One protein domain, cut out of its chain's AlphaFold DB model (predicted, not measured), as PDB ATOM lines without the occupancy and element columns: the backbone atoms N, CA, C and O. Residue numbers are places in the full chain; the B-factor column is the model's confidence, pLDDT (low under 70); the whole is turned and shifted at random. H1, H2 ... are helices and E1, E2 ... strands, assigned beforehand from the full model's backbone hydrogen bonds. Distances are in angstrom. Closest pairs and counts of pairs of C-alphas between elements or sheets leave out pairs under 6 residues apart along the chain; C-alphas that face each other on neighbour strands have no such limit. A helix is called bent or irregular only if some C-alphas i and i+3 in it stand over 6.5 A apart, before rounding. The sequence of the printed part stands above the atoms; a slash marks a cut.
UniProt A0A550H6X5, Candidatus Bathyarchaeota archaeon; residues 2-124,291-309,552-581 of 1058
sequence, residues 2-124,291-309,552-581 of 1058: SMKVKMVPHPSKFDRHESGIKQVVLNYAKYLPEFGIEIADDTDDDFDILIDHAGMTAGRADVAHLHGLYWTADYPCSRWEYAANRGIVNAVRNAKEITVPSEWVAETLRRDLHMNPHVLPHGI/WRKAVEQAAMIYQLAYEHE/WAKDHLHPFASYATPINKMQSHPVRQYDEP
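What this domain is: This is residues 2 to 124, 291 to 309 and 552 to 581 of the 1058 residues of a protein of Candidatus Bathyarchaeota archaeon (UniProt A0A550H6X5). Picture a strongly twisted sheet of five parallel strands that curls round helix H4; H1 is on the same face as H4, and H2 covers part of the other face. H3 only grazes the sheet, and a long stretch with no named element, residues 556 to 581, lies with the small helix H5 toward one end of the longest axis. The printed part has 172 residues, with the order E1 H1 E2 E3 E4 H2 E5 H3 H4 H5 along the chain and E2 E1 E3 E4 E5 across the sheet. The class is mixed, helices and strands, though under half of the residues, 84, are in named elements. The whole is compact, with a radius of gyration of the C-alphas of 16.4 A, and elongated, spanning 51 by 32 by 31 A.

Where its parts are: Find C-alpha 3 at (-0.314, 20.703, -22.659); from there E1 runs 16.3 A, residues 3 to 8. H1, residues 20 to 35, is 23.2 A long, with a kink of 27 degrees near residue 29, and irregular: C-alphas 30 and 33 are 7.1 A apart. Next come E2, residues 37 to 39, E3, residues 49 to 53, 13.2 A, and E4, residues 63 to 65. H2, residues 79 to 94, is 23.6 A long; E5 is residues 97 to 100 and H3 residues 103 to 112. Look for C-alpha 291 at (-11.594, 28.308, -8.401), where H4, residues 291 to 307, begins its 23.9 A. H5, residues 552 to 555, ends at C-alpha 555 (24.579, 31.112, 15.474).

How they stand to each other: Begin with the sheet: between the parallel neighbours E2 and E1, N 38 and O 3 are 2.8 A apart, and between the parallel neighbours E1 and E3, N 8 and O 51 are 2.8 A apart, both pairs within hydrogen-bond range. So are N 65 and O 52 of E4 and E3, 2.8 A, and N 64 and O 97 of E4 and E5, 2.9 A. Residues 99 to 100 of E5 also pair, parallel, with residues 118 to 119. H1 is on the sheet at a height of 9.1 A and runs along the strands, at 6 degrees to E1 on the local plane. H2, at 11.0 A, is on the opposite face from H1; its closest C-alphas to E4 are Val 92 and Ala 64, 6.0 A. E1, H1, E2 and E4, H2, E5 are strand-helix-strand units, parallel neighbour strands with a helix between, with right-handed crossovers. H1 and H4 touch, closest at the C-alphas of Tyr 28 and Val 295, 6.0 A, only just about perpendicular at 72 degrees. H5 is not on the sheet and touches no helix. Each O i to N i+4 pair is within hydrogen-bond range in H4, but 9 of 12 in H1, 11 of 12 in H2 and 4 of 6 in H3; H5 is too short for one.

The domain as a whole: The two C-alphas farthest apart, those of Glu 34 and Lys 554, are 52.1 A apart. Residues 125 to 290 and 310 to 551 are not printed; look for gaps of 5.3 A from C-alpha 124 to 291 and 35.5 A from C-alpha 309 to 552. The links E1 to H1 and E4 to H2 are long. The mean pLDDT of the printed part is 88.5; residues 15 to 19, 58 to 59 and 570 are under 70.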
ATOM      1  N   SER A   2      -2.389  22.477 -26.570       85.44
ATOM      2  CA  SER A   2      -2.670  21.373 -25.640       85.44
ATOM      3  C   SER A   2      -1.389  21.094 -24.862       85.44
ATOM      4  O   SER A   2      -0.351  20.984 -25.506       85.44
ATOM      5  N   MET A   3      -1.454  21.017 -23.535       93.94
ATOM      6  CA  MET A   3      -0.314  20.703 -22.659       93.94
ATOM      7  C   MET A   3      -0.722  19.591 -21.696       93.94
ATOM      8  O   MET A   3      -1.840  19.610 -21.188       93.94
ATOM      9  N   LYS A   4       0.168  18.640 -21.431       94.81
ATOM     10  CA  LYS A   4      -0.073  17.474 -20.581       94.81
ATOM     11  C   LYS A   4       0.779  17.562 -19.314       94.81
ATOM     12  O   LYS A   4       2.001  17.594 -19.385       94.81
ATOM     13  N   VAL A   5       0.157  17.605 -18.137       95.00
ATOM     14  CA  VAL A   5       0.853  17.822 -16.856       95.00
ATOM     15  C   VAL A   5       0.780  16.597 -15.955       95.00
ATOM     16  O   VAL A   5      -0.287  16.010 -15.787       95.00
ATOM     17  N   LYS A   6       1.893  16.235 -15.308       94.19
ATOM     18  CA  LYS A   6       1.900  15.213 -14.251       94.19
ATOM     19  C   LYS A   6       1.782  15.898 -12.901       94.19
ATOM     20  O   LYS A   6       2.661  16.661 -12.517       94.19
ATOM     21  N   MET A   7       0.698  15.641 -12.173       93.00
ATOM     22  CA  MET A   7       0.480  16.214 -10.841       93.00
ATOM     23  C   MET A   7       0.859  15.218  -9.751       93.00
ATOM     24  O   MET A   7       0.438  14.063  -9.791       93.00
ATOM     25  N   VAL A   8       1.599  15.676  -8.743       91.31
ATOM     26  CA  VAL A   8       1.968  14.879  -7.572       91.31
ATOM     27  C   VAL A   8       1.519  15.607  -6.301       91.31
ATOM     28  O   VAL A   8       1.995  16.707  -6.028       91.31
ATOM     29  N   PRO A   9       0.612  15.014  -5.503       89.81
ATOM     30  CA  PRO A   9      -0.034  13.718  -5.714       89.81
ATOM     31  C   PRO A   9      -1.056  13.760  -6.863       89.81
ATOM     32  O   PRO A   9      -1.727  14.770  -7.072       89.81
ATOM     33  N   HIS A  10      -1.213  12.639  -7.570       91.06
ATOM     34  CA  HIS A  10      -2.166  12.540  -8.671       91.06
ATOM     35  C   HIS A  10      -3.625  12.512  -8.159       91.06
ATOM     36  O   HIS A  10      -3.899  11.844  -7.151       91.06
ATOM     37  N   PRO A  11      -4.596  13.159  -8.844       88.12
ATOM     38  CA  PRO A  11      -6.005  13.192  -8.433       88.12
ATOM     39  C   PRO A  11      -6.638  11.816  -8.148       88.12
ATOM     40  O   PRO A  11      -7.480  11.694  -7.258       88.12
ATOM     41  N   SER A  12      -6.225  10.765  -8.867       86.19
ATOM     42  CA  SER A  12      -6.747   9.397  -8.690       86.19
ATOM     43  C   SER A  12      -6.295   8.707  -7.399       86.19
ATOM     44  O   SER A  12      -6.931   7.746  -6.977       86.19
ATOM     45  N   LYS A  13      -5.241   9.190  -6.723       80.88
ATOM     46  CA  LYS A  13      -4.731   8.597  -5.469       80.88
ATOM     47  C   LYS A  13      -5.603   8.892  -4.247       80.88
ATOM     48  O   LYS A  13      -5.283   8.478  -3.133       80.88
ATOM     49  N   PHE A  14      -6.687   9.642  -4.414       77.19
ATOM     50  CA  PHE A  14      -7.459  10.179  -3.305       77.19
ATOM     51  C   PHE A  14      -8.714   9.368  -2.947       77.19
ATOM     52  O   PHE A  14      -9.836   9.858  -3.102       77.19
ATOM     53  N   ASP A  15      -8.556   8.208  -2.308       57.28
ATOM     54  CA  ASP A  15      -9.684   7.436  -1.762       57.28
ATOM     55  C   ASP A  15     -10.240   8.030  -0.451       57.28
ATOM     56  O   ASP A  15      -9.518   8.215   0.522       57.28
ATOM     57  N   ARG A  16     -11.543   8.363  -0.453       48.53
ATOM     58  CA  ARG A  16     -12.497   8.654   0.660       48.53
ATOM     59  C   ARG A  16     -12.042   9.327   1.989       48.53
ATOM     60  O   ARG A  16     -12.861   9.406   2.901       48.53
ATOM     61  N   HIS A  17     -10.849   9.916   2.105       46.75
ATOM     62  CA  HIS A  17     -10.406  10.740   3.250       46.75
ATOM     63  C   HIS A  17      -9.841  12.107   2.812       46.75
ATOM     64  O   HIS A  17      -9.552  12.315   1.631       46.75
ATOM     65  N   GLU A  18      -9.792  13.073   3.741       58.38
ATOM     66  CA  GLU A  18      -9.968  14.509   3.464       58.38
ATOM     67  C   GLU A  18      -8.842  15.394   4.013       58.38
ATOM     68  O   GLU A  18      -8.716  15.626   5.218       58.38
ATOM     69  N   SER A  19      -8.030  15.931   3.106       67.44
ATOM     70  CA  SER A  19      -7.047  16.972   3.403       67.44
ATOM     71  C   SER A  19      -7.320  18.215   2.555       67.44
ATOM     72  O   SER A  19      -7.943  18.122   1.497       67.44
ATOM     73  N   GLY A  20      -6.844  19.379   3.008       74.75
ATOM     74  CA  GLY A  20      -6.945  20.622   2.233       74.75
ATOM     75  C   GLY A  20      -6.261  20.507   0.867       74.75
ATOM     76  O   GLY A  20      -6.863  20.844  -0.143       74.75
ATOM     77  N   ILE A  21      -5.062  19.910   0.819       81.19
ATOM     78  CA  ILE A  21      -4.299  19.690  -0.425       81.19
ATOM     79  C   ILE A  21      -5.104  18.867  -1.436       81.19
ATOM     80  O   ILE A  21      -5.137  19.212  -2.612       81.19
ATOM     81  N   LYS A  22      -5.813  17.824  -0.985       83.06
ATOM     82  CA  LYS A  22      -6.686  17.029  -1.860       83.06
ATOM     83  C   LYS A  22      -7.744  17.893  -2.542       83.06
ATOM     84  O   LYS A  22      -7.937  17.760  -3.744       83.06
ATOM     85  N   GLN A  23      -8.426  18.763  -1.795       84.12
ATOM     86  CA  GLN A  23      -9.444  19.640  -2.381       84.12
ATOM     87  C   GLN A  23      -8.830  20.594  -3.405       84.12
ATOM     88  O   GLN A  23      -9.421  20.802  -4.460       84.12
ATOM     89  N   VAL A  24      -7.629  21.116  -3.143       89.62
ATOM     90  CA  VAL A  24      -6.915  21.954  -4.114       89.62
ATOM     91  C   VAL A  24      -6.632  21.166  -5.399       89.62
ATOM     92  O   VAL A  24      -7.050  21.593  -6.471       89.62
ATOM     93  N   VAL A  25      -6.013  19.985  -5.300       91.31
ATOM     94  CA  VAL A  25      -5.652  19.157  -6.466       91.31
ATOM     95  C   VAL A  25      -6.885  18.724  -7.270       91.31
ATOM     96  O   VAL A  25      -6.870  18.784  -8.496       91.31
ATOM     97  N   LEU A  26      -7.981  18.335  -6.607       90.69
ATOM     98  CA  LEU A  26      -9.224  17.965  -7.294       90.69
ATOM     99  C   LEU A  26      -9.867  19.151  -8.027       90.69
ATOM    100  O   LEU A  26     -10.385  18.974  -9.126       90.69
ATOM    101  N   ASN A  27      -9.823  20.357  -7.452       92.62
ATOM    102  CA  ASN A  27     -10.333  21.550  -8.131       92.62
ATOM    103  C   ASN A  27      -9.445  21.961  -9.310       92.62
ATOM    104  O   ASN A  27      -9.967  22.361 -10.346       92.62
ATOM    105  N   TYR A  28      -8.126  21.794  -9.207       94.31
ATOM    106  CA  TYR A  28      -7.233  21.962 -10.354       94.31
ATOM    107  C   TYR A  28      -7.612  20.982 -11.467       94.31
ATOM    108  O   TYR A  28      -7.879  21.405 -12.587       94.31
ATOM    109  N   ALA A  29      -7.771  19.696 -11.143       93.00
ATOM    110  CA  ALA A  29      -8.171  18.679 -12.114       93.00
ATOM    111  C   ALA A  29      -9.534  18.931 -12.772       93.00
ATOM    112  O   ALA A  29      -9.720  18.608 -13.944       93.00
ATOM    113  N   LYS A  30     -10.471  19.543 -12.044       94.00
ATOM    114  CA  LYS A  30     -11.777  19.947 -12.573       94.00
ATOM    115  C   LYS A  30     -11.664  21.039 -13.645       94.00
ATOM    116  O   LYS A  30     -12.366  20.954 -14.646       94.00
ATOM    117  N   TYR A  31     -10.825  22.056 -13.427       96.19
ATOM    118  CA  TYR A  31     -10.822  23.283 -14.237       96.19
ATOM    119  C   TYR A  31      -9.689  23.378 -15.266       96.19
ATOM    120  O   TYR A  31      -9.861  24.062 -16.271       96.19
ATOM    121  N   LEU A  32      -8.554  22.701 -15.065       96.00
ATOM    122  CA  LEU A  32      -7.414  22.722 -15.997       96.00
ATOM    123  C   LEU A  32      -7.795  22.374 -17.455       96.00
ATOM    124  O   LEU A  32      -7.325  23.078 -18.356       96.00
ATOM    125  N   PRO A  33      -8.703  21.409 -17.726       96.00
ATOM    126  CA  PRO A  33      -9.131  21.112 -19.095       96.00
ATOM    127  C   PRO A  33      -9.784  22.294 -19.828       96.00
ATOM    128  O   PRO A  33      -9.673  22.383 -21.050       96.00
ATOM    129  N   GLU A  34     -10.418  23.241 -19.118       96.12
ATOM    130  CA  GLU A  34     -10.979  24.459 -19.734       96.12
ATOM    131  C   GLU A  34      -9.898  25.349 -20.367       96.12
ATOM    132  O   GLU A  34     -10.192  26.130 -21.272       96.12
ATOM    133  N   PHE A  35      -8.651  25.218 -19.911       96.19
ATOM    134  CA  PHE A  35      -7.495  25.981 -20.380       96.19
ATOM    135  C   PHE A  35      -6.609  25.181 -21.347       96.19
ATOM    136  O   PHE A  35      -5.509  25.618 -21.674       96.19
ATOM    137  N   GLY A  36      -7.086  24.028 -21.836       95.12
ATOM    138  CA  GLY A  36      -6.332  23.166 -22.751       95.12
ATOM    139  C   GLY A  36      -5.221  22.365 -22.069       95.12
ATOM    140  O   GLY A  36      -4.265  21.969 -22.734       95.12
ATOM    141  N   ILE A  37      -5.335  22.147 -20.755       96.25
ATOM    142  CA  ILE A  37      -4.350  21.415 -19.962       96.25
ATOM    143  C   ILE A  37      -4.934  20.058 -19.567       96.25
ATOM    144  O   ILE A  37      -5.907  19.976 -18.818       96.25
ATOM    145  N   GLU A  38      -4.333  18.997 -20.087       94.75
ATOM    146  CA  GLU A  38      -4.646  17.608 -19.777       94.75
ATOM    147  C   GLU A  38      -3.789  17.124 -18.603       94.75
ATOM    148  O   GLU A  38      -2.629  17.507 -18.470       94.75
ATOM    149  N   ILE A  39      -4.345  16.273 -17.741       93.62
ATOM    150  CA  ILE A  39      -3.586  15.641 -16.656       93.62
ATOM    151  C   ILE A  39      -3.136  14.265 -17.133       93.62
ATOM    152  O   ILE A  39      -3.973  13.444 -17.502       93.62
ATOM    153  N   ALA A  40      -1.825  14.029 -17.115       92.19
ATOM    154  CA  ALA A  40      -1.231  12.737 -17.426       92.19
ATOM    155  C   ALA A  40      -1.661  11.678 -16.407       92.19
ATOM    156  O   ALA A  40      -1.747  11.969 -15.212       92.19
ATOM    157  N   ASP A  41      -1.845  10.442 -16.871       87.62
ATOM    158  CA  ASP A  41      -2.064   9.306 -15.983       87.62
ATOM    159  C   ASP A  41      -0.890   9.141 -15.001       87.62
ATOM    160  O   ASP A  41       0.274   9.358 -15.327       87.62
ATOM    161  N   ASP A  42      -1.191   8.709 -13.777       81.75
ATOM    162  CA  ASP A  42      -0.203   8.592 -12.694       81.75
ATOM    163  C   ASP A  42       0.993   7.680 -13.039       81.75
ATOM    164  O   ASP A  42       2.121   7.924 -12.602       81.75
ATOM    165  N   THR A  43       0.751   6.639 -13.842       82.88
ATOM    166  CA  THR A  43       1.776   5.693 -14.310       82.88
ATOM    167  C   THR A  43       2.475   6.125 -15.593       82.88
ATOM    168  O   THR A  43       3.386   5.432 -16.033       82.88
ATOM    169  N   ASP A  44       2.027   7.210 -16.218       80.50
ATOM    170  CA  ASP A  44       2.570   7.686 -17.482       80.50
ATOM    171  C   ASP A  44       3.787   8.586 -17.240       80.50
ATOM    172  O   ASP A  44       3.784   9.450 -16.357       80.50
ATOM    173  N   ASP A  45       4.841   8.368 -18.019       83.56
ATOM    174  CA  ASP A  45       6.041   9.208 -18.029       83.56
ATOM    175  C   ASP A  45       6.062  10.169 -19.229       83.56
ATOM    176  O   ASP A  45       6.945  11.021 -19.313       83.56
ATOM    177  N   ASP A  46       5.065  10.083 -20.115       89.31
ATOM    178  CA  ASP A  46       4.812  11.046 -21.184       89.31
ATOM    179  C   ASP A  46       4.009  12.242 -20.648       89.31
ATOM    180  O   ASP A  46       2.776  12.221 -20.572       89.31
ATOM    181  N   PHE A  47       4.716  13.288 -20.231       92.88
ATOM    182  CA  PHE A  47       4.146  14.561 -19.796       92.88
ATOM    183  C   PHE A  47       5.101  15.715 -20.126       92.88
ATOM    184  O   PHE A  47       6.314  15.532 -20.202       92.88
ATOM    185  N   ASP A  48       4.550  16.917 -20.274       93.56
ATOM    186  CA  ASP A  48       5.294  18.128 -20.615       93.56
ATOM    187  C   ASP A  48       5.982  18.760 -19.395       93.56
ATOM    188  O   ASP A  48       7.134  19.182 -19.473       93.56
ATOM    189  N   ILE A  49       5.278  18.832 -18.258       93.62
ATOM    190  CA  ILE A  49       5.794  19.397 -17.000       93.62
ATOM    191  C   ILE A  49       5.307  18.616 -15.772       93.62
ATOM    192  O   ILE A  49       4.189  18.085 -15.742       93.62
ATOM    193  N   LEU A  50       6.147  18.571 -14.736       93.81
ATOM    194  CA  LEU A  50       5.860  17.961 -13.439       93.81
ATOM    195  C   LEU A  50       5.442  19.014 -12.407       93.81
ATOM    196  O   LEU A  50       6.194  19.935 -12.084       93.81
ATOM    197  N   ILE A  51       4.263  18.831 -11.826       95.12
ATOM    198  CA  ILE A  51       3.680  19.711 -10.818       95.12
ATOM    199  C   ILE A  51       3.760  19.032  -9.452       95.12
ATOM    200  O   ILE A  51       3.100  18.020  -9.211       95.12
ATOM    201  N   ASP A  52       4.539  19.602  -8.539       93.75
ATOM    202  CA  ASP A  52       4.613  19.161  -7.148       93.75
ATOM    203  C   ASP A  52       3.662  19.976  -6.266       93.75
ATOM    204  O   ASP A  52       3.626  21.205  -6.326       93.75
ATOM    205  N   HIS A  53       2.920  19.296  -5.397       92.12
ATOM    206  CA  HIS A  53       2.171  19.914  -4.315       92.12
ATOM    207  C   HIS A  53       2.729  19.455  -2.965       92.12
ATOM    208  O   HIS A  53       2.651  18.278  -2.614       92.12
ATOM    209  N   ALA A  54       3.187  20.416  -2.159       85.94
ATOM    210  CA  ALA A  54       3.692  20.202  -0.799       85.94
ATOM    211  C   ALA A  54       4.929  19.285  -0.662       85.94
ATOM    212  O   ALA A  54       5.104  18.647   0.378       85.94
ATOM    213  N   GLY A  55       5.822  19.257  -1.654       86.31
ATOM    214  CA  GLY A  55       7.129  18.608  -1.549       86.31
ATOM    215  C   GLY A  55       7.079  17.082  -1.585       86.31
ATOM    216  O   GLY A  55       7.860  16.427  -0.891       86.31
ATOM    217  N   MET A  56       6.135  16.513  -2.336       85.56
ATOM    218  CA  MET A  56       5.862  15.076  -2.400       85.56
ATOM    219  C   MET A  56       6.659  14.347  -3.494       85.56
ATOM    220  O   MET A  56       6.773  13.125  -3.434       85.56
ATOM    221  N   THR A  57       7.268  15.053  -4.450       81.12
ATOM    222  CA  THR A  57       8.046  14.470  -5.565       81.12
ATOM    223  C   THR A  57       9.482  14.058  -5.223       81.12
ATOM    224  O   THR A  57      10.284  13.804  -6.120       81.12
ATOM    225  N   ALA A  58       9.858  14.038  -3.941       67.88
ATOM    226  CA  ALA A  58      11.239  13.818  -3.500       67.88
ATOM    227  C   ALA A  58      12.275  14.786  -4.127       67.88
ATOM    228  O   ALA A  58      13.472  14.509  -4.097       67.88
ATOM    229  N   GLY A  59      11.833  15.949  -4.626       68.50
ATOM    230  CA  GLY A  59      12.701  17.039  -5.073       68.50
ATOM    231  C   GLY A  59      12.738  17.305  -6.577       68.50
ATOM    232  O   GLY A  59      13.449  18.216  -6.973       68.50
ATOM    233  N   ARG A  60      11.987  16.586  -7.423       76.69
ATOM    234  CA  ARG A  60      11.847  16.927  -8.854       76.69
ATOM    235  C   ARG A  60      10.542  17.692  -9.083       76.69
ATOM    236  O   ARG A  60       9.478  17.159  -8.797       76.69
ATOM    237  N   ALA A  61      10.593  18.916  -9.593       88.88
ATOM    238  CA  ALA A  61       9.399  19.682  -9.947       88.88
ATOM    239  C   ALA A  61       9.740  20.676 -11.059       88.88
ATOM    240  O   ALA A  61      10.831  21.231 -11.045       88.88
ATOM    241  N   ASP A  62       8.823  20.919 -11.989       93.25
ATOM    242  CA  ASP A  62       8.866  22.093 -12.868       93.25
ATOM    243  C   ASP A  62       8.090  23.247 -12.234       93.25
ATOM    244  O   ASP A  62       8.555  24.384 -12.240       93.25
ATOM    245  N   VAL A  63       6.958  22.939 -11.595       95.75
ATOM    246  CA  VAL A  63       6.206  23.888 -10.769       95.75
ATOM    247  C   VAL A  63       6.038  23.324  -9.365       95.75
ATOM    248  O   VAL A  63       5.534  22.215  -9.199       95.75
ATOM    249  N   ALA A  64       6.431  24.091  -8.349       95.00
ATOM    250  CA  ALA A  64       6.218  23.740  -6.948       95.00
ATOM    251  C   ALA A  64       5.094  24.595  -6.345       95.00
ATOM    252  O   ALA A  64       5.255  25.791  -6.080       95.00
ATOM    253  N   HIS A  65       3.952  23.963  -6.085       95.06
ATOM    254  CA  HIS A  65       2.864  24.544  -5.312       95.06
ATOM    255  C   HIS A  65       3.092  24.323  -3.819       95.06
ATOM    256  O   HIS A  65       2.857  23.240  -3.267       95.06
ATOM    257  N   LEU A  66       3.493  25.389  -3.138       92.50
ATOM    258  CA  LEU A  66       3.565  25.421  -1.690       92.50
ATOM    259  C   LEU A  66       2.176  25.757  -1.168       92.50
ATOM    260  O   LEU A  66       1.594  26.769  -1.538       92.50
ATOM    261  N   HIS A  67       1.666  24.931  -0.262       88.69
ATOM    262  CA  HIS A  67       0.414  25.205   0.461       88.69
ATOM    263  C   HIS A  67       0.670  25.799   1.858       88.69
ATOM    264  O   HIS A  67      -0.258  26.036   2.633       88.69
ATOM    265  N   GLY A  68       1.946  26.027   2.185       87.88
ATOM    266  CA  GLY A  68       2.436  26.508   3.473       87.88
ATOM    267  C   GLY A  68       3.785  25.897   3.843       87.88
ATOM    268  O   GLY A  68       4.242  24.953   3.203       87.88
ATOM    269  N   LEU A  69       4.386  26.419   4.909       89.00
ATOM    270  CA  LEU A  69       5.517  25.822   5.619       89.00
ATOM    271  C   LEU A  69       5.110  25.612   7.079       89.00
ATOM    272  O   LEU A  69       4.194  26.265   7.575       89.00
ATOM    273  N   TYR A  70       5.796  24.714   7.776       88.88
ATOM    274  CA  TYR A  70       5.717  24.660   9.233       88.88
ATOM    275  C   TYR A  70       6.740  25.638   9.789       88.88
ATOM    276  O   TYR A  70       7.926  25.489   9.500       88.88
ATOM    277  N   TRP A  71       6.313  26.624  10.574       89.56
ATOM    278  CA  TRP A  71       7.207  27.629  11.161       89.56
ATOM    279  C   TRP A  71       7.960  27.069  12.366       89.56
ATOM    280  O   TRP A  71       7.759  27.452  13.513       89.56
ATOM    281  N   THR A  72       8.842  26.113  12.081       90.00
ATOM    282  CA  THR A  72       9.543  25.286  13.064       90.00
ATOM    283  C   THR A  72      10.547  26.029  13.945       90.00
ATOM    284  O   THR A  72      11.166  25.416  14.815       90.00
ATOM    285  N   ALA A  73      10.737  27.331  13.723       86.81
ATOM    286  CA  ALA A  73      11.481  28.215  14.612       86.81
ATOM    287  C   ALA A  73      10.597  28.914  15.659       86.81
ATOM    288  O   ALA A  73      11.125  29.410  16.651       86.81
ATOM    289  N   ASP A  74       9.283  28.985  15.437       82.88
ATOM    290  CA  ASP A  74       8.367  29.826  16.213       82.88
ATOM    291  C   ASP A  74       7.553  29.046  17.254       82.88
ATOM    292  O   ASP A  74       6.974  29.644  18.161       82.88
ATOM    293  N   TYR A  75       7.514  27.716  17.155       79.44
ATOM    294  CA  TYR A  75       6.823  26.858  18.113       79.44
ATOM    295  C   TYR A  75       7.476  25.465  18.206       79.44
ATOM    296  O   TYR A  75       8.168  25.041  17.272       79.44
ATOM    297  N   PRO A  76       7.280  24.727  19.319       75.94
ATOM    298  CA  PRO A  76       7.790  23.367  19.460       75.94
ATOM    299  C   PRO A  76       7.237  22.461  18.361       75.94
ATOM    300  O   PRO A  76       6.030  22.269  18.264       75.94
ATOM    301  N   CYS A  77       8.126  21.901  17.547       79.19
ATOM    302  CA  CYS A  77       7.752  21.069  16.410       79.19
ATOM    303  C   CYS A  77       8.184  19.626  16.590       79.19
ATOM    304  O   CYS A  77       9.207  19.300  17.192       79.19
ATOM    305  N   SER A  78       7.406  18.750  15.980       82.25
ATOM    306  CA  SER A  78       7.685  17.326  15.910       82.25
ATOM    307  C   SER A  78       8.564  16.975  14.705       82.25
ATOM    308  O   SER A  78       8.666  17.710  13.721       82.25
ATOM    309  N   ARG A  79       9.176  15.787  14.755       84.19
ATOM    310  CA  ARG A  79      10.081  15.273  13.715       84.19
ATOM    311  C   ARG A  79       9.450  15.282  12.310       84.19
ATOM    312  O   ARG A  79      10.139  15.491  11.316       84.19
ATOM    313  N   TRP A  80       8.145  15.059  12.179       85.12
ATOM    314  CA  TRP A  80       7.514  15.005  10.856       85.12
ATOM    315  C   TRP A  80       7.343  16.392  10.209       85.12
ATOM    316  O   TRP A  80       7.382  16.477   8.986       85.12
ATOM    317  N   GLU A  81       7.228  17.477  10.984       87.62
ATOM    318  CA  GLU A  81       7.089  18.847  10.454       87.62
ATOM    319  C   GLU A  81       8.376  19.315   9.771       87.62
ATOM    320  O   GLU A  81       8.344  19.812   8.646       87.62
ATOM    321  N   TYR A  82       9.531  19.055  10.390       89.94
ATOM    322  CA  TYR A  82      10.823  19.291   9.742       89.94
ATOM    323  C   TYR A  82      11.017  18.400   8.505       89.94
ATOM    324  O   TYR A  82      11.596  18.834   7.511       89.94
ATOM    325  N   ALA A  83      10.533  17.153   8.530       88.62
ATOM    326  CA  ALA A  83      10.593  16.280   7.356       88.62
ATOM    327  C   ALA A  83       9.713  16.800   6.204       88.62
ATOM    328  O   ALA A  83      10.137  16.740   5.050       88.62
ATOM    329  N   ALA A  84       8.533  17.346   6.510       88.50
ATOM    330  CA  ALA A  84       7.660  17.980   5.528       88.50
ATOM    331  C   ALA A  84       8.314  19.237   4.932       88.50
ATOM    332  O   ALA A  84       8.395  19.364   3.712       88.50
ATOM    333  N   ASN A  85       8.876  20.111   5.775       92.31
ATOM    334  CA  ASN A  85       9.645  21.267   5.311       92.31
ATOM    335  C   ASN A  85      10.817  20.852   4.412       92.31
ATOM    336  O   ASN A  85      11.039  21.487   3.389       92.31
ATOM    337  N   ARG A  86      11.538  19.768   4.735       91.06
ATOM    338  CA  ARG A  86      12.613  19.236   3.878       91.06
ATOM    339  C   ARG A  86      12.110  18.877   2.477       91.06
ATOM    340  O   ARG A  86      12.764  19.226   1.499       91.06
ATOM    341  N   GLY A  87      10.972  18.184   2.384       90.19
ATOM    342  CA  GLY A  87      10.355  17.844   1.098       90.19
ATOM    343  C   GLY A  87      10.035  19.094   0.280       90.19
ATOM    344  O   GLY A  87      10.430  19.195  -0.879       90.19
ATOM    345  N   ILE A  88       9.408  20.084   0.923       91.81
ATOM    346  CA  ILE A  88       9.052  21.365   0.297       91.81
ATOM    347  C   ILE A  88      10.301  22.115  -0.181       91.81
ATOM    348  O   ILE A  88      10.351  22.564  -1.321       91.81
ATOM    349  N   VAL A  89      11.334  22.211   0.660       91.12
ATOM    350  CA  VAL A  89      12.615  22.851   0.321       91.12
ATOM    351  C   VAL A  89      13.258  22.200  -0.897       91.12
ATOM    352  O   VAL A  89      13.728  22.900  -1.791       91.12
ATOM    353  N   ASN A  90      13.274  20.869  -0.954       89.38
ATOM    354  CA  ASN A  90      13.867  20.151  -2.076       89.38
ATOM    355  C   ASN A  90      13.093  20.379  -3.381       89.38
ATOM    356  O   ASN A  90      13.726  20.515  -4.425       89.38
ATOM    357  N   ALA A  91      11.760  20.456  -3.328       90.75
ATOM    358  CA  ALA A  91      10.947  20.802  -4.494       90.75
ATOM    359  C   ALA A  91      11.215  22.245  -4.955       90.75
ATOM    360  O   ALA A  91      11.487  22.475  -6.128       90.75
ATOM    361  N   VAL A  92      11.240  23.202  -4.019       91.25
ATOM    362  CA  VAL A  92      11.541  24.620  -4.287       91.25
ATOM    363  C   VAL A  92      12.894  24.807  -4.970       91.25
ATOM    364  O   VAL A  92      12.993  25.574  -5.918       91.25
ATOM    365  N   ARG A  93      13.942  24.106  -4.525       88.38
ATOM    366  CA  ARG A  93      15.294  24.239  -5.102       88.38
ATOM    367  C   ARG A  93      15.398  23.791  -6.563       88.38
ATOM    368  O   ARG A  93      16.355  24.169  -7.231       88.38
ATOM    369  N   ASN A  94      14.468  22.965  -7.036       87.00
ATOM    370  CA  ASN A  94      14.520  22.363  -8.370       87.00
ATOM    371  C   ASN A  94      13.433  22.875  -9.323       87.00
ATOM    372  O   ASN A  94      13.508  22.577 -10.514       87.00
ATOM    373  N   ALA A  95      12.455  23.629  -8.816       91.62
ATOM    374  CA  ALA A  95      11.345  24.155  -9.601       91.62
ATOM    375  C   ALA A  95      11.751  25.327 -10.505       91.62
ATOM    376  O   ALA A  95      12.601  26.136 -10.139       91.62
ATOM    377  N   LYS A  96      11.092  25.435 -11.666       91.69
ATOM    378  CA  LYS A  96      11.117  26.624 -12.539       91.69
ATOM    379  C   LYS A  96      10.291  27.737 -11.930       91.69
ATOM    380  O   LYS A  96      10.737  28.869 -11.802       91.69
ATOM    381  N   GLU A  97       9.076  27.369 -11.542       94.88
ATOM    382  CA  GLU A  97       8.070  28.286 -11.040       94.88
ATOM    383  C   GLU A  97       7.580  27.828  -9.674       94.88
ATOM    384  O   GLU A  97       7.386  26.640  -9.406       94.88
ATOM    385  N   ILE A  98       7.380  28.787  -8.777       95.56
ATOM    386  CA  ILE A  98       7.010  28.516  -7.391       95.56
ATOM    387  C   ILE A  98       5.800  29.355  -7.051       95.56
ATOM    388  O   ILE A  98       5.795  30.570  -7.260       95.56
ATOM    389  N   THR A  99       4.785  28.711  -6.487       96.75
ATOM    390  CA  THR A  99       3.588  29.407  -6.025       96.75
ATOM    391  C   THR A  99       3.407  29.230  -4.533       96.75
ATOM    392  O   THR A  99       3.645  28.143  -4.006       96.75
ATOM    393  N   VAL A 100       2.872  30.249  -3.882       95.44
ATOM    394  CA  VAL A 100       2.486  30.234  -2.469       95.44
ATOM    395  C   VAL A 100       1.035  30.698  -2.337       95.44
ATOM    396  O   VAL A 100       0.562  31.423  -3.210       95.44
ATOM    397  N   PRO A 101       0.302  30.325  -1.277       93.19
ATOM    398  CA  PRO A 101      -1.133  30.571  -1.227       93.19
ATOM    399  C   PRO A 101      -1.481  31.981  -0.721       93.19
ATOM    400  O   PRO A 101      -2.642  32.374  -0.773       93.19
ATOM    401  N   SER A 102      -0.502  32.726  -0.199       92.69
ATOM    402  CA  SER A 102      -0.698  34.019   0.462       92.69
ATOM    403  C   SER A 102       0.576  34.865   0.470       92.69
ATOM    404  O   SER A 102       1.686  34.337   0.317       92.69
ATOM    405  N   GLU A 103       0.421  36.178   0.668       90.88
ATOM    406  CA  GLU A 103       1.556  37.101   0.796       90.88
ATOM    407  C   GLU A 103       2.390  36.778   2.034       90.88
ATOM    408  O   GLU A 103       3.618  36.826   1.980       90.88
ATOM    409  N   TRP A 104       1.746  36.345   3.120       89.75
ATOM    410  CA  TRP A 104       2.444  35.897   4.321       89.75
ATOM    411  C   TRP A 104       3.483  34.799   4.039       89.75
ATOM    412  O   TRP A 104       4.642  34.912   4.439       89.75
ATOM    413  N   VAL A 105       3.105  33.741   3.315       92.44
ATOM    414  CA  VAL A 105       4.048  32.660   2.976       92.44
ATOM    415  C   VAL A 105       5.115  33.165   1.996       92.44
ATOM    416  O   VAL A 105       6.274  32.754   2.083       92.44
ATOM    417  N   ALA A 106       4.753  34.086   1.096       94.25
ATOM    418  CA  ALA A 106       5.696  34.716   0.176       94.25
ATOM    419  C   ALA A 106       6.808  35.479   0.911       94.25
ATOM    420  O   ALA A 106       7.967  35.392   0.507       94.25
ATOM    421  N   GLU A 107       6.486  36.185   2.003       92.38
ATOM    422  CA  GLU A 107       7.463  36.924   2.815       92.38
ATOM    423  C   GLU A 107       8.606  36.018   3.305       92.38
ATOM    424  O   GLU A 107       9.770  36.408   3.211       92.38
ATOM    425  N   THR A 108       8.314  34.785   3.738       93.25
ATOM    426  CA  THR A 108       9.345  33.820   4.161       93.25
ATOM    427  C   THR A 108      10.308  33.461   3.026       93.25
ATOM    428  O   THR A 108      11.521  33.449   3.238       93.25
ATOM    429  N   LEU A 109       9.813  33.225   1.807       94.88
ATOM    430  CA  LEU A 109      10.671  32.927   0.651       94.88
ATOM    431  C   LEU A 109      11.467  34.162   0.208       94.88
ATOM    432  O   LEU A 109      12.657  34.060  -0.088       94.88
ATOM    433  N   ARG A 110      10.855  35.349   0.219       95.38
ATOM    434  CA  ARG A 110      11.552  36.603  -0.103       95.38
ATOM    435  C   ARG A 110      12.694  36.878   0.871       95.38
ATOM    436  O   ARG A 110      13.747  37.344   0.444       95.38
ATOM    437  N   ARG A 111      12.498  36.571   2.158       92.69
ATOM    438  CA  ARG A 111      13.477  36.800   3.225       92.69
ATOM    439  C   ARG A 111      14.621  35.787   3.228       92.69
ATOM    440  O   ARG A 111      15.763  36.200   3.349       92.69
ATOM    441  N   ASP A 112      14.325  34.498   3.071       93.12
ATOM    442  CA  ASP A 112      15.322  33.431   3.262       93.12
ATOM    443  C   ASP A 112      15.889  32.870   1.947       93.12
ATOM    444  O   ASP A 112      16.951  32.252   1.942       93.12
ATOM    445  N   LEU A 113      15.201  33.064   0.818       93.38
ATOM    446  CA  LEU A 113      15.655  32.601  -0.501       93.38
ATOM    447  C   LEU A 113      15.994  33.742  -1.454       93.38
ATOM    448  O   LEU A 113      16.546  33.483  -2.523       93.38
ATOM    449  N   HIS A 114      15.651  34.985  -1.116       95.44
ATOM    450  CA  HIS A 114      15.715  36.117  -2.046       95.44
ATOM    451  C   HIS A 114      15.010  35.775  -3.359       95.44
ATOM    452  O   HIS A 114      15.547  35.914  -4.454       95.44
ATOM    453  N   MET A 115      13.799  35.250  -3.229       92.56
ATOM    454  CA  MET A 115      12.974  34.824  -4.343       92.56
ATOM    455  C   MET A 115      11.590  35.436  -4.194       92.56
ATOM    456  O   MET A 115      11.054  35.496  -3.090       92.56
ATOM    457  N   ASN A 116      11.003  35.872  -5.306       93.25
ATOM    458  CA  ASN A 116       9.637  36.369  -5.327       93.25
ATOM    459  C   ASN A 116       8.711  35.311  -5.954       93.25
ATOM    460  O   ASN A 116       8.689  35.209  -7.179       93.25
ATOM    461  N   PRO A 117       7.996  34.501  -5.151       95.75
ATOM    462  CA  PRO A 117       7.088  33.487  -5.682       95.75
ATOM    463  C   PRO A 117       5.798  34.114  -6.228       95.75
ATOM    464  O   PRO A 117       5.431  35.235  -5.866       95.75
ATOM    465  N   HIS A 118       5.059  33.356  -7.039       96.88
ATOM    466  CA  HIS A 118       3.705  33.728  -7.455       96.88
ATOM    467  C   HIS A 118       2.733  33.534  -6.292       96.88
ATOM    468  O   HIS A 118       2.593  32.428  -5.768       96.88
ATOM    469  N   VAL A 119       2.034  34.593  -5.887       95.44
ATOM    470  CA  VAL A 119       0.981  34.483  -4.870       95.44
ATOM    471  C   VAL A 119      -0.312  34.043  -5.544       95.44
ATOM    472  O   VAL A 119      -0.935  34.796  -6.290       95.44
ATOM    473  N   LEU A 120      -0.686  32.794  -5.285       94.75
ATOM    474  CA  LEU A 120      -1.791  32.092  -5.912       94.75
ATOM    475  C   LEU A 120      -2.798  31.640  -4.843       94.75
ATOM    476  O   LEU A 120      -2.700  30.518  -4.334       94.75
ATOM    477  N   PRO A 121      -3.764  32.500  -4.476       92.62
ATOM    478  CA  PRO A 121      -4.756  32.168  -3.463       92.62
ATOM    479  C   PRO A 121      -5.616  30.970  -3.880       92.62
ATOM    480  O   PRO A 121      -5.882  30.746  -5.064       92.62
ATOM    481  N   HIS A 122      -6.096  30.204  -2.899       92.06
ATOM    482  CA  HIS A 122      -7.058  29.134  -3.163       92.06
ATOM    483  C   HIS A 122      -8.439  29.693  -3.531       92.06
ATOM    484  O   HIS A 122      -8.751  30.858  -3.273       92.06
ATOM    485  N   GLY A 123      -9.267  28.848  -4.148       92.88
ATOM    486  CA  GLY A 123     -10.577  29.246  -4.650       92.88
ATOM    487  C   GLY A 123     -11.765  28.701  -3.859       92.88
ATOM    488  O   GLY A 123     -11.629  27.879  -2.951       92.88
ATOM    489  N   ILE A 124     -12.951  29.160  -4.250       93.19
ATOM    490  CA  ILE A 124     -14.252  28.689  -3.780       93.19
ATOM    491  C   ILE A 124     -15.296  28.810  -4.903       93.19
ATOM    492  O   ILE A 124     -15.382  29.837  -5.574       93.19
ATOM    493  N   TRP A 291     -12.595  29.320  -8.012       95.19
ATOM    494  CA  TRP A 291     -11.594  28.308  -8.401       95.19
ATOM    495  C   TRP A 291     -11.153  28.451  -9.848       95.19
ATOM    496  O   TRP A 291      -9.959  28.396 -10.123       95.19
ATOM    497  N   ARG A 292     -12.089  28.729 -10.759       95.31
ATOM    498  CA  ARG A 292     -11.786  28.969 -12.172       95.31
ATOM    499  C   ARG A 292     -10.707  30.039 -12.382       95.31
ATOM    500  O   ARG A 292      -9.843  29.850 -13.223       95.31
ATOM    501  N   LYS A 293     -10.711  31.126 -11.596       95.31
ATOM    502  CA  LYS A 293      -9.696  32.195 -11.685       95.31
ATOM    503  C   LYS A 293      -8.354  31.770 -11.090       95.31
ATOM    504  O   LYS A 293      -7.315  32.095 -11.651       95.31
ATOM    505  N   ALA A 294      -8.364  31.049  -9.968       95.19
ATOM    506  CA  ALA A 294      -7.134  30.496  -9.397       95.19
ATOM    507  C   ALA A 294      -6.477  29.502 -10.374       95.19
ATOM    508  O   ALA A 294      -5.272  29.544 -10.594       95.19
ATOM    509  N   VAL A 295      -7.270  28.649 -11.025       96.94
ATOM    510  CA  VAL A 295      -6.761  27.679 -12.005       96.94
ATOM    511  C   VAL A 295      -6.364  28.348 -13.323       96.94
ATOM    512  O   VAL A 295      -5.382  27.929 -13.920       96.94
ATOM    513  N   GLU A 296      -7.026  29.428 -13.744       96.94
ATOM    514  CA  GLU A 296      -6.569  30.265 -14.866       96.94
ATOM    515  C   GLU A 296      -5.163  30.829 -14.610       96.94
ATOM    516  O   GLU A 296      -4.285  30.742 -15.466       96.94
ATOM    517  N   GLN A 297      -4.921  31.365 -13.410       96.81
ATOM    518  CA  GLN A 297      -3.599  31.853 -13.015       96.81
ATOM    519  C   GLN A 297      -2.571  30.717 -12.941       96.81
ATOM    520  O   GLN A 297      -1.452  30.880 -13.423       96.81
ATOM    521  N   ALA A 298      -2.950  29.556 -12.396       96.88
ATOM    522  CA  ALA A 298      -2.097  28.369 -12.404       96.88
ATOM    523  C   ALA A 298      -1.736  27.943 -13.833       96.88
ATOM    524  O   ALA A 298      -0.570  27.696 -14.114       96.88
ATOM    525  N   ALA A 299      -2.705  27.929 -14.751       96.81
ATOM    526  CA  ALA A 299      -2.500  27.592 -16.155       96.81
ATOM    527  C   ALA A 299      -1.512  28.551 -16.839       96.81
ATOM    528  O   ALA A 299      -0.654  28.100 -17.593       96.81
ATOM    529  N   MET A 300      -1.574  29.853 -16.535       96.69
ATOM    530  CA  MET A 300      -0.577  30.821 -17.016       96.69
ATOM    531  C   MET A 300       0.825  30.510 -16.480       96.69
ATOM    532  O   MET A 300       1.787  30.554 -17.236       96.69
ATOM    533  N   ILE A 301       0.948  30.159 -15.197       97.00
ATOM    534  CA  ILE A 301       2.232  29.776 -14.585       97.00
ATOM    535  C   ILE A 301       2.761  28.473 -15.191       97.00
ATOM    536  O   ILE A 301       3.956  28.337 -15.430       97.00
ATOM    537  N   TYR A 302       1.882  27.519 -15.488       96.75
ATOM    538  CA  TYR A 302       2.258  26.269 -16.142       96.75
ATOM    539  C   TYR A 302       2.753  26.521 -17.561       96.75
ATOM    540  O   TYR A 302       3.768  25.957 -17.953       96.75
ATOM    541  N   GLN A 303       2.093  27.421 -18.292       95.06
ATOM    542  CA  GLN A 303       2.561  27.857 -19.600       95.06
ATOM    543  C   GLN A 303       3.944  28.514 -19.501       95.06
ATOM    544  O   GLN A 303       4.806  28.187 -20.304       95.06
ATOM    545  N   LEU A 304       4.192  29.366 -18.495       94.50
ATOM    546  CA  LEU A 304       5.523  29.940 -18.256       94.50
ATOM    547  C   LEU A 304       6.574  28.849 -18.010       94.50
ATOM    548  O   LEU A 304       7.633  28.877 -18.627       94.50
ATOM    549  N   ALA A 305       6.277  27.858 -17.166       94.12
ATOM    550  CA  ALA A 305       7.189  26.746 -16.895       94.12
ATOM    551  C   ALA A 305       7.426  25.846 -18.125       94.12
ATOM    552  O   ALA A 305       8.526  25.317 -18.309       94.12
ATOM    553  N   TYR A 306       6.405  25.670 -18.965       92.75
ATOM    554  CA  TYR A 306       6.482  24.901 -20.205       92.75
ATOM    555  C   TYR A 306       7.297  25.625 -21.282       92.75
ATOM    556  O   TYR A 306       8.193  25.036 -21.877       92.75
ATOM    557  N   GLU A 307       7.032  26.917 -21.484       90.88
ATOM    558  CA  GLU A 307       7.750  27.782 -22.430       90.88
ATOM    559  C   GLU A 307       9.166  28.127 -21.965       90.88
ATOM    560  O   GLU A 307       9.971  28.616 -22.759       90.88
ATOM    561  N   HIS A 308       9.481  27.886 -20.691       84.69
ATOM    562  CA  HIS A 308      10.831  28.002 -20.169       84.69
ATOM    563  C   HIS A 308      11.715  26.903 -20.768       84.69
ATOM    564  O   HIS A 308      11.946  25.849 -20.158       84.69
ATOM    565  N   GLU A 309      12.225  27.172 -21.967       77.19
ATOM    566  CA  GLU A 309      13.357  26.460 -22.540       77.19
ATOM    567  C   GLU A 309      14.559  26.668 -21.623       77.19
ATOM    568  O   GLU A 309      14.936  27.802 -21.318       77.19
ATOM    569  N   TRP A 552      24.333  34.265  10.926       84.62
ATOM    570  CA  TRP A 552      24.000  32.864  10.680       84.62
ATOM    571  C   TRP A 552      25.216  31.943  10.508       84.62
ATOM    572  O   TRP A 552      25.118  30.754  10.786       84.62
ATOM    573  N   ALA A 553      26.392  32.474  10.163       80.12
ATOM    574  CA  ALA A 553      27.653  31.731  10.183       80.12
ATOM    575  C   ALA A 553      28.114  31.353  11.603       80.12
ATOM    576  O   ALA A 553      28.925  30.445  11.775       80.12
ATOM    577  N   LYS A 554      27.638  32.078  12.623       78.06
ATOM    578  CA  LYS A 554      28.043  31.926  14.024       78.06
ATOM    579  C   LYS A 554      26.969  31.249  14.870       78.06
ATOM    580  O   LYS A 554      27.307  30.434  15.724       78.06
ATOM    581  N   ASP A 555      25.708  31.637  14.694       80.62
ATOM    582  CA  ASP A 555      24.579  31.112  15.474       80.62
ATOM    583  C   ASP A 555      23.939  29.857  14.836       80.62
ATOM    584  O   ASP A 555      23.123  29.197  15.476       80.62
ATOM    585  N   HIS A 556      24.342  29.496  13.606       80.44
ATOM    586  CA  HIS A 556      23.801  28.390  12.803       80.44
ATOM    587  C   HIS A 556      22.302  28.511  12.475       80.44
ATOM    588  O   HIS A 556      21.663  27.547  12.044       80.44
ATOM    589  N   LEU A 557      21.728  29.704  12.625       83.88
ATOM    590  CA  LEU A 557      20.362  30.044  12.241       83.88
ATOM    591  C   LEU A 557      20.320  30.448  10.764       83.88
ATOM    592  O   LEU A 557      19.978  31.583  10.420       83.88
ATOM    593  N   HIS A 558      20.704  29.507   9.902       88.75
ATOM    594  CA  HIS A 558      20.734  29.683   8.453       88.75
ATOM    595  C   HIS A 558      19.326  29.883   7.868       88.75
ATOM    596  O   HIS A 558      18.342  29.426   8.467       88.75
ATOM    597  N   PRO A 559      19.223  30.524   6.688       91.75
ATOM    598  CA  PRO A 559      18.002  30.478   5.897       91.75
ATOM    599  C   PRO A 559      17.552  29.035   5.664       91.75
ATOM    600  O   PRO A 559      18.383  28.130   5.523       91.75
ATOM    601  N   PHE A 560      16.240  28.801   5.630       91.31
ATOM    602  CA  PHE A 560      15.715  27.440   5.780       91.31
ATOM    603  C   PHE A 560      16.105  26.462   4.650       91.31
ATOM    604  O   PHE A 560      16.098  25.245   4.846       91.31
ATOM    605  N   ALA A 561      16.472  26.986   3.477       90.88
ATOM    606  CA  ALA A 561      16.970  26.206   2.350       90.88
ATOM    607  C   ALA A 561      18.484  26.313   2.150       90.88
ATOM    608  O   ALA A 561      18.965  25.993   1.066       90.88
ATOM    609  N   SER A 562      19.261  26.726   3.146       91.88
ATOM    610  CA  SER A 562      20.723  26.661   3.071       91.88
ATOM    611  C   SER A 562      21.223  25.213   2.948       91.88
ATOM    612  O   SER A 562      20.588  24.277   3.444       91.88
ATOM    613  N   TYR A 563      22.375  25.020   2.300       89.94
ATOM    614  CA  TYR A 563      23.088  23.734   2.256       89.94
ATOM    615  C   TYR A 563      23.891  23.409   3.527       89.94
ATOM    616  O   TYR A 563      24.535  22.362   3.579       89.94
ATOM    617  N   ALA A 564      23.842  24.255   4.563       89.31
ATOM    618  CA  ALA A 564      24.369  23.905   5.883       89.31
ATOM    619  C   ALA A 564      23.734  22.627   6.424       89.31
ATOM    620  O   ALA A 564      22.545  22.380   6.203       89.31
ATOM    621  N   THR A 565      24.496  21.862   7.205       88.81
ATOM    622  CA  THR A 565      23.924  20.754   7.968       88.81
ATOM    623  C   THR A 565      22.951  21.325   9.003       88.81
ATOM    624  O   THR A 565      23.355  22.131   9.846       88.81
ATOM    625  N   PRO A 566      21.665  20.928   8.988       84.69
ATOM    626  CA  PRO A 566      20.713  21.397   9.985       84.69
ATOM    627  C   PRO A 566      21.131  21.015  11.408       84.69
ATOM    628  O   PRO A 566      21.705  19.950  11.628       84.69
ATOM    629  N   ILE A 567      20.746  21.822  12.402       77.12
ATOM    630  CA  ILE A 567      21.011  21.535  13.827       77.12
ATOM    631  C   ILE A 567      20.430  20.171  14.248       77.12
ATOM    632  O   ILE A 567      21.042  19.447  15.031       77.12
ATOM    633  N   ASN A 568      19.286  19.776  13.677       72.62
ATOM    634  CA  ASN A 568      18.664  18.462  13.902       72.62
ATOM    635  C   ASN A 568      19.311  17.312  13.099       72.62
ATOM    636  O   ASN A 568      18.825  16.184  13.161       72.62
ATOM    637  N   LYS A 569      20.371  17.597  12.327       72.19
ATOM    638  CA  LYS A 569      21.212  16.694  11.517       72.19
ATOM    639  C   LYS A 569      20.510  15.789  10.500       72.19
ATOM    640  O   LYS A 569      21.196  15.090   9.765       72.19
ATOM    641  N   MET A 570      19.179  15.761  10.438       66.81
ATOM    642  CA  MET A 570      18.458  14.763   9.640       66.81
ATOM    643  C   MET A 570      17.289  15.319   8.825       66.81
ATOM    644  O   MET A 570      16.723  14.571   8.026       66.81
ATOM    645  N   GLN A 571      16.858  16.568   9.033       82.81
ATOM    646  CA  GLN A 571      15.538  17.001   8.556       82.81
ATOM    647  C   GLN A 571      15.568  18.318   7.783       82.81
ATOM    648  O   GLN A 571      15.818  18.303   6.587       82.81
ATOM    649  N   SER A 572      15.320  19.451   8.422       90.12
ATOM    650  CA  SER A 572      15.396  20.763   7.780       90.12
ATOM    651  C   SER A 572      15.923  21.787   8.768       90.12
ATOM    652  O   SER A 572      15.851  21.582   9.986       90.12
ATOM    653  N   HIS A 573      16.403  22.912   8.251       91.19
ATOM    654  CA  HIS A 573      16.613  24.100   9.070       91.19
ATOM    655  C   HIS A 573      15.277  24.606   9.643       91.19
ATOM    656  O   HIS A 573      14.216  24.333   9.058       91.19
ATOM    657  N   PRO A 574      15.301  25.311  10.789       90.06
ATOM    658  CA  PRO A 574      14.127  25.994  11.310       90.06
ATOM    659  C   PRO A 574      13.592  27.033  10.317       90.06
ATOM    660  O   PRO A 574      14.358  27.860   9.820       90.06
ATOM    661  N   VAL A 575      12.285  27.010  10.057       91.94
ATOM    662  CA  VAL A 575      11.597  28.018   9.234       91.94
ATOM    663  C   VAL A 575      10.981  29.068  10.152       91.94
ATOM    664  O   VAL A 575      10.309  28.708  11.119       91.94
ATOM    665  N   ARG A 576      11.192  30.350   9.840       90.00
ATOM    666  CA  ARG A 576      10.672  31.495  10.603       90.00
ATOM    667  C   ARG A 576       9.545  32.196   9.870       90.00
ATOM    668  O   ARG A 576       9.537  32.271   8.639       90.00
ATOM    669  N   GLN A 577       8.607  32.721  10.641       86.31
ATOM    670  CA  GLN A 577       7.617  33.668  10.148       86.31
ATOM    671  C   GLN A 577       8.114  35.105  10.326       86.31
ATOM    672  O   GLN A 577       8.846  35.412  11.272       86.31
ATOM    673  N   TYR A 578       7.705  35.985   9.414       88.62
ATOM    674  CA  TYR A 578       8.123  37.391   9.385       88.62
ATOM    675  C   TYR A 578       6.943  38.381   9.344       88.62
ATOM    676  O   TYR A 578       7.168  39.587   9.266       88.62
ATOM    677  N   ASP A 579       5.701  37.893   9.457       82.88
ATOM    678  CA  ASP A 579       4.468  38.700   9.406       82.88
ATOM    679  C   ASP A 579       4.247  39.585  10.636       82.88
ATOM    680  O   ASP A 579       3.473  40.539  10.581       82.88
ATOM    681  N   GLU A 580       4.952  39.297  11.729       82.69
ATOM    682  CA  GLU A 580       4.880  40.026  12.997       82.69
ATOM    683  C   GLU A 580       6.252  40.636  13.343       82.69
ATOM    684  O   GLU A 580       6.928  40.191  14.283       82.69
ATOM    685  N   PRO A 581       6.736  41.624  12.566       90.75
ATOM    686  CA  PRO A 581       7.995  42.283  12.876       90.75
ATOM    687  C   PRO A 581       7.868  43.061  14.192       90.75
ATOM    688  O   PRO A 581       6.864  43.715  14.451       90.75
TER     689      PRO A 581